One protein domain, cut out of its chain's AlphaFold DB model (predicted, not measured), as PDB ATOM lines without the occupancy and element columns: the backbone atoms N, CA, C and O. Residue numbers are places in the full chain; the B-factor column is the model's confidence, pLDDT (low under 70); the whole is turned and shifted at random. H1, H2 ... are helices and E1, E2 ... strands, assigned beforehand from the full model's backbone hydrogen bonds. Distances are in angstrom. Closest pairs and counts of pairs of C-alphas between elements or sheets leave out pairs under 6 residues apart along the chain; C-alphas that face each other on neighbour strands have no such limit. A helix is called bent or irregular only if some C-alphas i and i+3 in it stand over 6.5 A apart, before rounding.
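AT A GLANCE: This is residues 47 to 116 of the 216 residues of an uncharacterized protein of Reticulomyxa filosa (UniProt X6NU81). A two-stranded ribbon, E3 and E4, lies in the middle, with helices H1 and H2 beyond one of its ends; a separate small hairpin, E1 and E2, is set off from it near the other end. The winding residues 60 to 75 join the hairpin to the ribbon. The printed part has 70 residues, in the order E1, E2, E3, H1, H2, E4, of mixed class, with both two-stranded sheets antiparallel. It is loose, with a radius of gyration of the C-alphas of 14.0 A, and flat, spanning 39 by 34 by 17 A.

HOW THE PARTS SIT: E1, residues 50 to 53, and E2, residues 56 to 59, form an antiparallel hairpin at 140 degrees, with N 51 and O 58 2.9 A apart, within hydrogen-bond range. E3, residues 76 to 80, and E4, residues 105 to 109, are antiparallel neighbours at 145 degrees, with N 77 and O 108 2.8 A apart, within hydrogen-bond range. E1 is apart from E3 and E4, and so is E2. H1, residues 84 to 94, touches H2, residues 98 to 103, at a steep tilt of 55 degrees, opposite ways; their closest C-alphas, of His 87 and Leu 101, are 6.8 A apart. Every O i to N i+4 pair is within hydrogen-bond range in H2, and 5 of 7 in H1.

IN THESE COORDINATES: E1 begins at C-alpha 50, (-48.172, -0.742, 7.852), and measures 9.2 A; E2 measures 9.7 A. E3 and E4 each measure 12.9 A. H1 measures 15.2 A and is irregular, with C-alphas 85 and 88 7.1 A apart; H2 measures 8.7 A. E4 ends at C-alpha 109, (-35.202, 7.617, 4.121).

THE WHOLE: The C-alphas farthest apart, of Thr 73 and Leu 93, are 38.9 A apart. The printed part has no cut. The link from E2 to E3 is long, with 16 residues. The mean pLDDT of the printed part is 82.5, with residues 47 to 49 and 111 to 116 under 70.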
ATOM      1  N   PHE A  47     -49.138  -0.386  -2.456       52.44
ATOM      2  CA  PHE A  47     -48.429  -1.149  -1.420       52.44
ATOM      3  C   PHE A  47     -48.222  -0.297  -0.167       52.44
ATOM      4  O   PHE A  47     -47.155   0.266   0.089       52.44
ATOM      5  N   VAL A  48     -49.286  -0.189   0.625       60.56
ATOM      6  CA  VAL A  48     -49.289   0.556   1.881       60.56
ATOM      7  C   VAL A  48     -48.598  -0.275   2.958       60.56
ATOM      8  O   VAL A  48     -49.193  -1.152   3.583       60.56
ATOM      9  N   GLY A  49     -47.306  -0.024   3.176       63.88
ATOM     10  CA  GLY A  49     -46.614  -0.552   4.348       63.88
ATOM     11  C   GLY A  49     -47.365  -0.143   5.618       63.88
ATOM     12  O   GLY A  49     -47.864   0.976   5.706       63.88
ATOM     13  N   LEU A  50     -47.474  -1.036   6.601       71.31
ATOM     14  CA  LEU A  50     -48.172  -0.742   7.852       71.31
ATOM     15  C   LEU A  50     -47.160  -0.408   8.945       71.31
ATOM     16  O   LEU A  50     -46.286  -1.214   9.270       71.31
ATOM     17  N   ARG A  51     -47.287   0.775   9.550       71.06
ATOM     18  CA  ARG A  51     -46.591   1.108  10.795       71.06
ATOM     19  C   ARG A  51     -47.482   0.713  11.964       71.06
ATOM     20  O   ARG A  51     -48.634   1.132  12.031       71.06
ATOM     21  N   TYR A  52     -46.945  -0.064  12.901       72.19
ATOM     22  CA  TYR A  52     -47.658  -0.389  14.132       72.19
ATOM     23  C   TYR A  52     -47.466   0.738  15.145       72.19
ATOM     24  O   TYR A  52     -46.349   0.981  15.607       72.19
ATOM     25  N   ASN A  53     -48.547   1.440  15.479       71.00
ATOM     26  CA  ASN A  53     -48.544   2.459  16.521       71.00
ATOM     27  C   ASN A  53     -49.755   2.248  17.435       71.00
ATOM     28  O   ASN A  53     -50.887   2.221  16.964       71.00
ATOM     29  N   PHE A  54     -49.516   2.062  18.736       73.19
ATOM     30  CA  PHE A  54     -50.572   1.849  19.741       73.19
ATOM     31  C   PHE A  54     -51.587   0.730  19.414       73.19
ATOM     32  O   PHE A  54     -52.749   0.832  19.784       73.19
ATOM     33  N   GLY A  55     -51.156  -0.341  18.740       75.00
ATOM     34  CA  GLY A  55     -52.036  -1.465  18.389       75.00
ATOM     35  C   GLY A  55     -52.814  -1.291  17.082       75.00
ATOM     36  O   GLY A  55     -53.588  -2.173  16.726       75.00
ATOM     37  N   TYR A  56     -52.594  -0.197  16.350       72.81
ATOM     38  CA  TYR A  56     -53.214   0.044  15.051       72.81
ATOM     39  C   TYR A  56     -52.176   0.001  13.934       72.81
ATOM     40  O   TYR A  56     -51.053   0.495  14.077       72.81
ATOM     41  N   SER A  57     -52.579  -0.579  12.807       78.94
ATOM     42  CA  SER A  57     -51.820  -0.573  11.567       78.94
ATOM     43  C   SER A  57     -52.122   0.702  10.783       78.94
ATOM     44  O   SER A  57     -53.220   0.863  10.250       78.94
ATOM     45  N   ILE A  58     -51.157   1.616  10.728       81.81
ATOM     46  CA  ILE A  58     -51.294   2.886  10.015       81.81
ATOM     47  C   ILE A  58     -50.659   2.741   8.627       81.81
ATOM     48  O   ILE A  58     -49.500   2.319   8.556       81.81
ATOM     49  N   PRO A  59     -51.377   3.081   7.542       83.75
ATOM     50  CA  PRO A  59     -50.808   3.110   6.200       83.75
ATOM     51  C   PRO A  59     -49.656   4.117   6.116       83.75
ATOM     52  O   PRO A  59     -49.814   5.269   6.515       83.75
ATOM     53  N   ILE A  60     -48.510   3.688   5.584       84.81
ATOM     54  CA  ILE A  60     -47.348   4.548   5.353       84.81
ATOM     55  C   ILE A  60     -47.525   5.285   4.028       84.81
ATOM     56  O   ILE A  60     -47.738   4.649   2.996       84.81
ATOM     57  N   SER A  61     -47.369   6.611   4.033       86.94
ATOM     58  CA  SER A  61     -47.317   7.408   2.802       86.94
ATOM     59  C   SER A  61     -45.866   7.650   2.364       86.94
ATOM     60  O   SER A  61     -45.183   8.494   2.950       86.94
ATOM     61  N   PRO A  62     -45.352   6.998   1.302       84.31
ATOM     62  CA  PRO A  62     -43.930   7.083   0.949       84.31
ATOM     63  C   PRO A  62     -43.434   8.506   0.664       84.31
ATOM     64  O   PRO A  62     -42.244   8.782   0.785       84.31
ATOM     65  N   LYS A  63     -44.328   9.424   0.283       84.19
ATOM     66  CA  LYS A  63     -43.976  10.801  -0.089       84.19
ATOM     67  C   LYS A  63     -43.822  11.731   1.120       84.19
ATOM     68  O   LYS A  63     -43.085  12.711   1.019       84.19
ATOM     69  N   CYS A  64     -44.505  11.461   2.230       78.56
ATOM     70  CA  CYS A  64     -44.628  12.422   3.329       78.56
ATOM     71  C   CYS A  64     -44.708  11.808   4.734       78.56
ATOM     72  O   CYS A  64     -45.095  12.511   5.664       78.56
ATOM     73  N   ASP A  65     -44.316  10.546   4.919       88.56
ATOM     74  CA  ASP A  65     -44.248   9.951   6.256       88.56
ATOM     75  C   ASP A  65     -42.929  10.210   6.995       88.56
ATOM     76  O   ASP A  65     -41.904  10.612   6.431       88.56
ATOM     77  N   GLU A  66     -42.949   9.940   8.297       88.62
ATOM     78  CA  GLU A  66     -41.760   9.982   9.140       88.62
ATOM     79  C   GLU A  66     -40.917   8.711   8.992       88.62
ATOM     80  O   GLU A  66     -41.384   7.587   9.190       88.62
ATOM     81  N   CYS A  67     -39.619   8.881   8.741       84.31
ATOM     82  CA  CYS A  67     -38.675   7.768   8.759       84.31
ATOM     83  C   CYS A  67     -38.612   7.130  10.157       84.31
ATOM     84  O   CYS A  67     -38.261   7.796  11.129       84.31
ATOM     85  N   CYS A  68     -38.842   5.821  10.264       79.69
ATOM     86  CA  CYS A  68     -38.847   5.105  11.547       79.69
ATOM     87  C   CYS A  68     -37.498   5.123  12.295       79.69
ATOM     88  O   CYS A  68     -37.474   4.921  13.507       79.69
ATOM     89  N   ILE A  69     -36.385   5.388  11.599       82.44
ATOM     90  CA  ILE A  69     -35.045   5.465  12.201       82.44
ATOM     91  C   ILE A  69     -34.728   6.880  12.691       82.44
ATOM     92  O   ILE A  69     -34.249   7.052  13.808       82.44
ATOM     93  N   CYS A  70     -34.942   7.896  11.847       83.69
ATOM     94  CA  CYS A  70     -34.496   9.266  12.136       83.69
ATOM     95  C   CYS A  70     -35.624  10.253  12.451       83.69
ATOM     96  O   CYS A  70     -35.324  11.413  12.715       83.69
ATOM     97  N   GLN A  71     -36.882   9.809  12.400       84.44
ATOM     98  CA  GLN A  71     -38.090  10.583  12.721       84.44
ATOM     99  C   GLN A  71     -38.232  11.886  11.916       84.44
ATOM    100  O   GLN A  71     -38.874  12.833  12.352       84.44
ATOM    101  N   ARG A  72     -37.613  11.961  10.731       85.00
ATOM    102  CA  ARG A  72     -37.746  13.098   9.809       85.00
ATOM    103  C   ARG A  72     -38.779  12.786   8.734       85.00
ATOM    104  O   ARG A  72     -38.761  11.680   8.191       85.00
ATOM    105  N   THR A  73     -39.601  13.776   8.403       89.75
ATOM    106  CA  THR A  73     -40.587  13.739   7.315       89.75
ATOM    107  C   THR A  73     -39.897  13.950   5.974       89.75
ATOM    108  O   THR A  73     -39.500  15.069   5.640       89.75
ATOM    109  N   LEU A  74     -39.672  12.870   5.231       88.62
ATOM    110  CA  LEU A  74     -38.910  12.875   3.982       88.62
ATOM    111  C   LEU A  74     -39.440  11.776   3.053       88.62
ATOM    112  O   LEU A  74     -40.069  10.832   3.516       88.62
ATOM    113  N   ALA A  75     -39.125  11.859   1.758       88.00
ATOM    114  CA  ALA A  75     -39.456  10.791   0.817       88.00
ATOM    115  C   ALA A  75     -38.756   9.478   1.214       88.00
ATOM    116  O   ALA A  75     -37.526   9.423   1.352       88.00
ATOM    117  N   LEU A  76     -39.546   8.428   1.415       88.94
ATOM    118  CA  LEU A  76     -39.103   7.107   1.832       88.94
ATOM    119  C   LEU A  76     -38.945   6.188   0.622       88.94
ATOM    120  O   LEU A  76     -39.749   6.203  -0.307       88.94
ATOM    121  N   THR A  77     -37.935   5.330   0.672       91.12
ATOM    122  CA  THR A  77     -37.715   4.256  -0.296       91.12
ATOM    123  C   THR A  77     -37.885   2.903   0.384       91.12
ATOM    124  O   THR A  77     -37.543   2.736   1.556       91.12
ATOM    125  N   TRP A  78     -38.432   1.928  -0.341       89.31
ATOM    126  CA  TRP A  78     -38.545   0.557   0.153       89.31
ATOM    127  C   TRP A  78     -37.174  -0.119   0.160       89.31
ATOM    128  O   TRP A  78     -36.490  -0.177  -0.863       89.31
ATOM    129  N   HIS A  79     -36.776  -0.654   1.310       88.94
ATOM    130  CA  HIS A  79     -35.555  -1.433   1.459       88.94
ATOM    131  C   HIS A  79     -35.893  -2.848   1.901       88.94
ATOM    132  O   HIS A  79     -36.569  -3.049   2.908       88.94
ATOM    133  N   HIS A  80     -35.382  -3.834   1.170       88.25
ATOM    134  CA  HIS A  80     -35.506  -5.236   1.557       88.25
ATOM    135  C   HIS A  80     -34.735  -5.480   2.857       88.25
ATOM    136  O   HIS A  80     -33.566  -5.102   2.961       88.25
ATOM    137  N   LEU A  81     -35.377  -6.115   3.842       87.81
ATOM    138  CA  LEU A  81     -34.710  -6.513   5.088       87.81
ATOM    139  C   LEU A  81     -33.741  -7.672   4.840       87.81
ATOM    140  O   LEU A  81     -32.676  -7.749   5.451       87.81
ATOM    141  N   ILE A  82     -34.115  -8.552   3.914       88.75
ATOM    142  CA  ILE A  82     -33.310  -9.673   3.448       88.75
ATOM    143  C   ILE A  82     -32.768  -9.289   2.067       88.75
ATOM    144  O   ILE A  82     -33.554  -8.998   1.171       88.75
ATOM    145  N   PRO A  83     -31.444  -9.247   1.841       89.94
ATOM    146  CA  PRO A  83     -30.917  -8.889   0.531       89.94
ATOM    147  C   PRO A  83     -31.444  -9.830  -0.555       89.94
ATOM    148  O   PRO A  83     -31.382 -11.050  -0.387       89.94
ATOM    149  N   ARG A  84     -31.870  -9.287  -1.703       91.88
ATOM    150  CA  ARG A  84     -32.374 -10.089  -2.838       91.88
ATOM    151  C   ARG A  84     -31.398 -11.181  -3.281       91.88
ATOM    152  O   ARG A  84     -31.813 -12.278  -3.631       91.88
ATOM    153  N   THR A  85     -30.093 -10.925  -3.169       91.06
ATOM    154  CA  THR A  85     -29.024 -11.902  -3.450       91.06
ATOM    155  C   THR A  85     -29.076 -13.150  -2.564       91.06
ATOM    156  O   THR A  85     -28.486 -14.173  -2.902       91.06
ATOM    157  N   THR A  86     -29.775 -13.088  -1.430       92.12
ATOM    158  CA  THR A  86     -29.960 -14.214  -0.508       92.12
ATOM    159  C   THR A  86     -31.289 -14.947  -0.703       92.12
ATOM    160  O   THR A  86     -31.440 -16.035  -0.150       92.12
ATOM    161  N   HIS A  87     -32.217 -14.434  -1.525       93.94
ATOM    162  CA  HIS A  87     -33.555 -15.021  -1.677       93.94
ATOM    163  C   HIS A  87     -33.498 -16.453  -2.209       93.94
ATOM    164  O   HIS A  87     -34.031 -17.353  -1.568       93.94
ATOM    165  N   SER A  88     -32.750 -16.705  -3.289       95.06
ATOM    166  CA  SER A  88     -32.616 -18.052  -3.870       95.06
ATOM    167  C   SER A  88     -32.116 -19.080  -2.851       95.06
ATOM    168  O   SER A  88     -32.523 -20.239  -2.856       95.06
ATOM    169  N   LYS A  89     -31.244 -18.651  -1.930       92.94
ATOM    170  CA  LYS A  89     -30.740 -19.509  -0.859       92.94
ATOM    171  C   LYS A  89     -31.801 -19.763   0.213       92.94
ATOM    172  O   LYS A  89     -31.900 -20.892   0.683       92.94
ATOM    173  N   MET A  90     -32.561 -18.738   0.593       93.88
ATOM    174  CA  MET A  90     -33.632 -18.846   1.588       93.88
ATOM    175  C   MET A  90     -34.771 -19.742   1.100       93.88
ATOM    176  O   MET A  90     -35.213 -20.606   1.849       93.88
ATOM    177  N   ILE A  91     -35.166 -19.605  -0.167       95.75
ATOM    178  CA  ILE A  91     -36.157 -20.471  -0.818       95.75
ATOM    179  C   ILE A  91     -35.675 -21.923  -0.775       95.75
ATOM    180  O   ILE A  91     -36.349 -22.793  -0.237       95.75
ATOM    181  N   ARG A  92     -34.445 -22.179  -1.241       95.88
ATOM    182  CA  ARG A  92     -33.902 -23.541  -1.323       95.88
ATOM    183  C   ARG A  92     -33.713 -24.226   0.034       95.88
ATOM    184  O   ARG A  92     -33.873 -25.434   0.121       95.88
ATOM    185  N   LEU A  93     -33.280 -23.494   1.062       93.81
ATOM    186  CA  LEU A  93     -32.933 -24.091   2.361       93.81
ATOM    187  C   LEU A  93     -34.099 -24.148   3.343       93.81
ATOM    188  O   LEU A  93     -34.091 -24.997   4.230       93.81
ATOM    189  N   HIS A  94     -35.052 -23.228   3.226       93.75
ATOM    190  CA  HIS A  94     -36.093 -23.043   4.234       93.75
ATOM    191  C   HIS A  94     -37.506 -23.094   3.661       93.75
ATOM    192  O   HIS A  94     -38.452 -23.004   4.433       93.75
ATOM    193  N   GLY A  95     -37.657 -23.234   2.340       94.06
ATOM    194  CA  GLY A  95     -38.969 -23.301   1.701       94.06
ATOM    195  C   GLY A  95     -39.767 -22.005   1.831       94.06
ATOM    196  O   GLY A  95     -40.988 -22.050   1.869       94.06
ATOM    197  N   TYR A  96     -39.100 -20.853   1.958       95.25
ATOM    198  CA  TYR A  96     -39.798 -19.568   1.897       95.25
ATOM    199  C   TYR A  96     -40.260 -19.280   0.475       95.25
ATOM    200  O   TYR A  96     -39.530 -19.567  -0.470       95.25
ATOM    201  N   ASP A  97     -41.393 -18.601   0.337       96.19
ATOM    202  CA  ASP A  97     -41.840 -18.092  -0.955       96.19
ATOM    203  C   ASP A  97     -41.088 -16.817  -1.342       96.19
ATOM    204  O   ASP A  97     -40.795 -15.952  -0.507       96.19
ATOM    205  N   GLN A  98     -40.823 -16.654  -2.638       94.38
ATOM    206  CA  GLN A  98     -40.205 -15.439  -3.175       94.38
ATOM    207  C   GLN A  98     -41.029 -14.189  -2.815       94.38
ATOM    208  O   GLN A  98     -40.461 -13.165  -2.430       94.38
ATOM    209  N   ASP A  99     -42.358 -14.293  -2.861       92.75
ATOM    210  CA  ASP A  99     -43.278 -13.216  -2.489       92.75
ATOM    211  C   ASP A  99     -43.199 -12.864  -1.009       92.75
ATOM    212  O   ASP A  99     -43.215 -11.686  -0.650       92.75
ATOM    213  N   HIS A 100     -43.058 -13.871  -0.143       91.06
ATOM    214  CA  HIS A 100     -42.866 -13.651   1.287       91.06
ATOM    215  C   HIS A 100     -41.609 -12.813   1.544       91.06
ATOM    216  O   HIS A 100     -41.636 -11.862   2.327       91.06
ATOM    217  N   LEU A 101     -40.514 -13.131   0.850       92.75
ATOM    218  CA  LEU A 101     -39.249 -12.411   0.977       92.75
ATOM    219  C   LEU A 101     -39.333 -10.998   0.384       92.75
ATOM    220  O   LEU A 101     -38.848 -10.051   0.997       92.75
ATOM    221  N   ASN A 102     -40.003 -10.830  -0.759       89.38
ATOM    222  CA  ASN A 102     -40.192  -9.525  -1.398       89.38
ATOM    223  C   ASN A 102     -41.052  -8.564  -0.554       89.38
ATOM    224  O   ASN A 102     -40.814  -7.353  -0.574       89.38
ATOM    225  N   LYS A 103     -42.019  -9.098   0.204       88.62
ATOM    226  CA  LYS A 103     -42.886  -8.335   1.121       88.62
ATOM    227  C   LYS A 103     -42.188  -7.958   2.437       88.62
ATOM    228  O   LYS A 103     -42.656  -7.066   3.140       88.62
ATOM    229  N   ARG A 104     -41.058  -8.591   2.781       87.62
ATOM    230  CA  ARG A 104     -40.274  -8.300   3.997       87.62
ATOM    231  C   ARG A 104     -39.293  -7.152   3.743       87.62
ATOM    232  O   ARG A 104     -38.110  -7.346   3.455       87.62
ATOM    233  N   GLY A 105     -39.776  -5.932   3.911       89.44
ATOM    234  CA  GLY A 105     -38.958  -4.729   3.814       89.44
ATOM    235  C   GLY A 105     -39.357  -3.661   4.816       89.44
ATOM    236  O   GLY A 105     -40.224  -3.853   5.668       89.44
ATOM    237  N   ILE A 106     -38.662  -2.537   4.735       88.94
ATOM    238  CA  ILE A 106     -38.886  -1.371   5.574       88.94
ATOM    239  C   ILE A 106     -38.731  -0.105   4.736       88.94
ATOM    240  O   ILE A 106     -37.819   0.013   3.916       88.94
ATOM    241  N   HIS A 107     -39.627   0.856   4.947       88.75
ATOM    242  CA  HIS A 107     -39.513   2.180   4.349       88.75
ATOM    243  C   HIS A 107     -38.499   3.004   5.139       88.75
ATOM    244  O   HIS A 107     -38.735   3.355   6.296       88.75
ATOM    245  N   LEU A 108     -37.364   3.311   4.514       88.19
ATOM    246  CA  LEU A 108     -36.334   4.163   5.098       88.19
ATOM    247  C   LEU A 108     -36.120   5.385   4.226       88.19
ATOM    248  O   LEU A 108     -36.322   5.364   3.016       88.19
ATOM    249  N   TYR A 109     -35.667   6.459   4.858       87.62
ATOM    250  CA  TYR A 109     -35.202   7.617   4.121       87.62
ATOM    251  C   TYR A 109     -33.948   7.263   3.315       87.62
ATOM    252  O   TYR A 109     -32.981   6.727   3.870       87.62
ATOM    253  N   HIS A 110     -33.935   7.637   2.034       76.88
ATOM    254  CA  HIS A 110     -32.743   7.565   1.201       76.88
ATOM    255  C   HIS A 110     -31.735   8.632   1.655       76.88
ATOM    256  O   HIS A 110     -31.673   9.740   1.122       76.88
ATOM    257  N   ALA A 111     -30.939   8.316   2.678       61.53
ATOM    258  CA  ALA A 111     -29.797   9.138   3.046       61.53
ATOM    259  C   ALA A 111     -28.778   9.041   1.911       61.53
ATOM    260  O   ALA A 111     -28.145   7.998   1.732       61.53
ATOM    261  N   SER A 112     -28.667  10.114   1.129       47.75
ATOM    262  CA  SER A 112     -27.759  10.241  -0.004       47.75
ATOM    263  C   SER A 112     -26.410   9.543   0.254       47.75
ATOM    264  O   SER A 112     -25.658   9.865   1.174       47.75
ATOM    265  N   SER A 113     -26.185   8.505  -0.556       46.22
ATOM    266  CA  SER A 113     -24.928   7.822  -0.900       46.22
ATOM    267  C   SER A 113     -24.038   7.181   0.176       46.22
ATOM    268  O   SER A 113     -23.143   6.435  -0.210       46.22
ATOM    269  N   SER A 114     -24.242   7.379   1.484       51.56
ATOM    270  CA  SER A 114     -23.221   6.953   2.477       51.56
ATOM    271  C   SER A 114     -23.669   5.936   3.537       51.56
ATOM    272  O   SER A 114     -22.817   5.324   4.177       51.56
ATOM    273  N   PHE A 115     -24.976   5.717   3.736       45.91
ATOM    274  CA  PHE A 115     -25.481   4.867   4.832       45.91
ATOM    275  C   PHE A 115     -25.987   3.477   4.409       45.91
ATOM    276  O   PHE A 115     -25.975   2.564   5.236       45.91
ATOM    277  N   SER A 116     -26.365   3.278   3.139       46.06
ATOM    278  CA  SER A 116     -26.923   2.001   2.642       46.06
ATOM    279  C   SER A 116     -25.949   0.824   2.809       46.06
ATOM    280  O   SER A 116     -26.328  -0.266   3.231       46.06
TER     281      SER A 116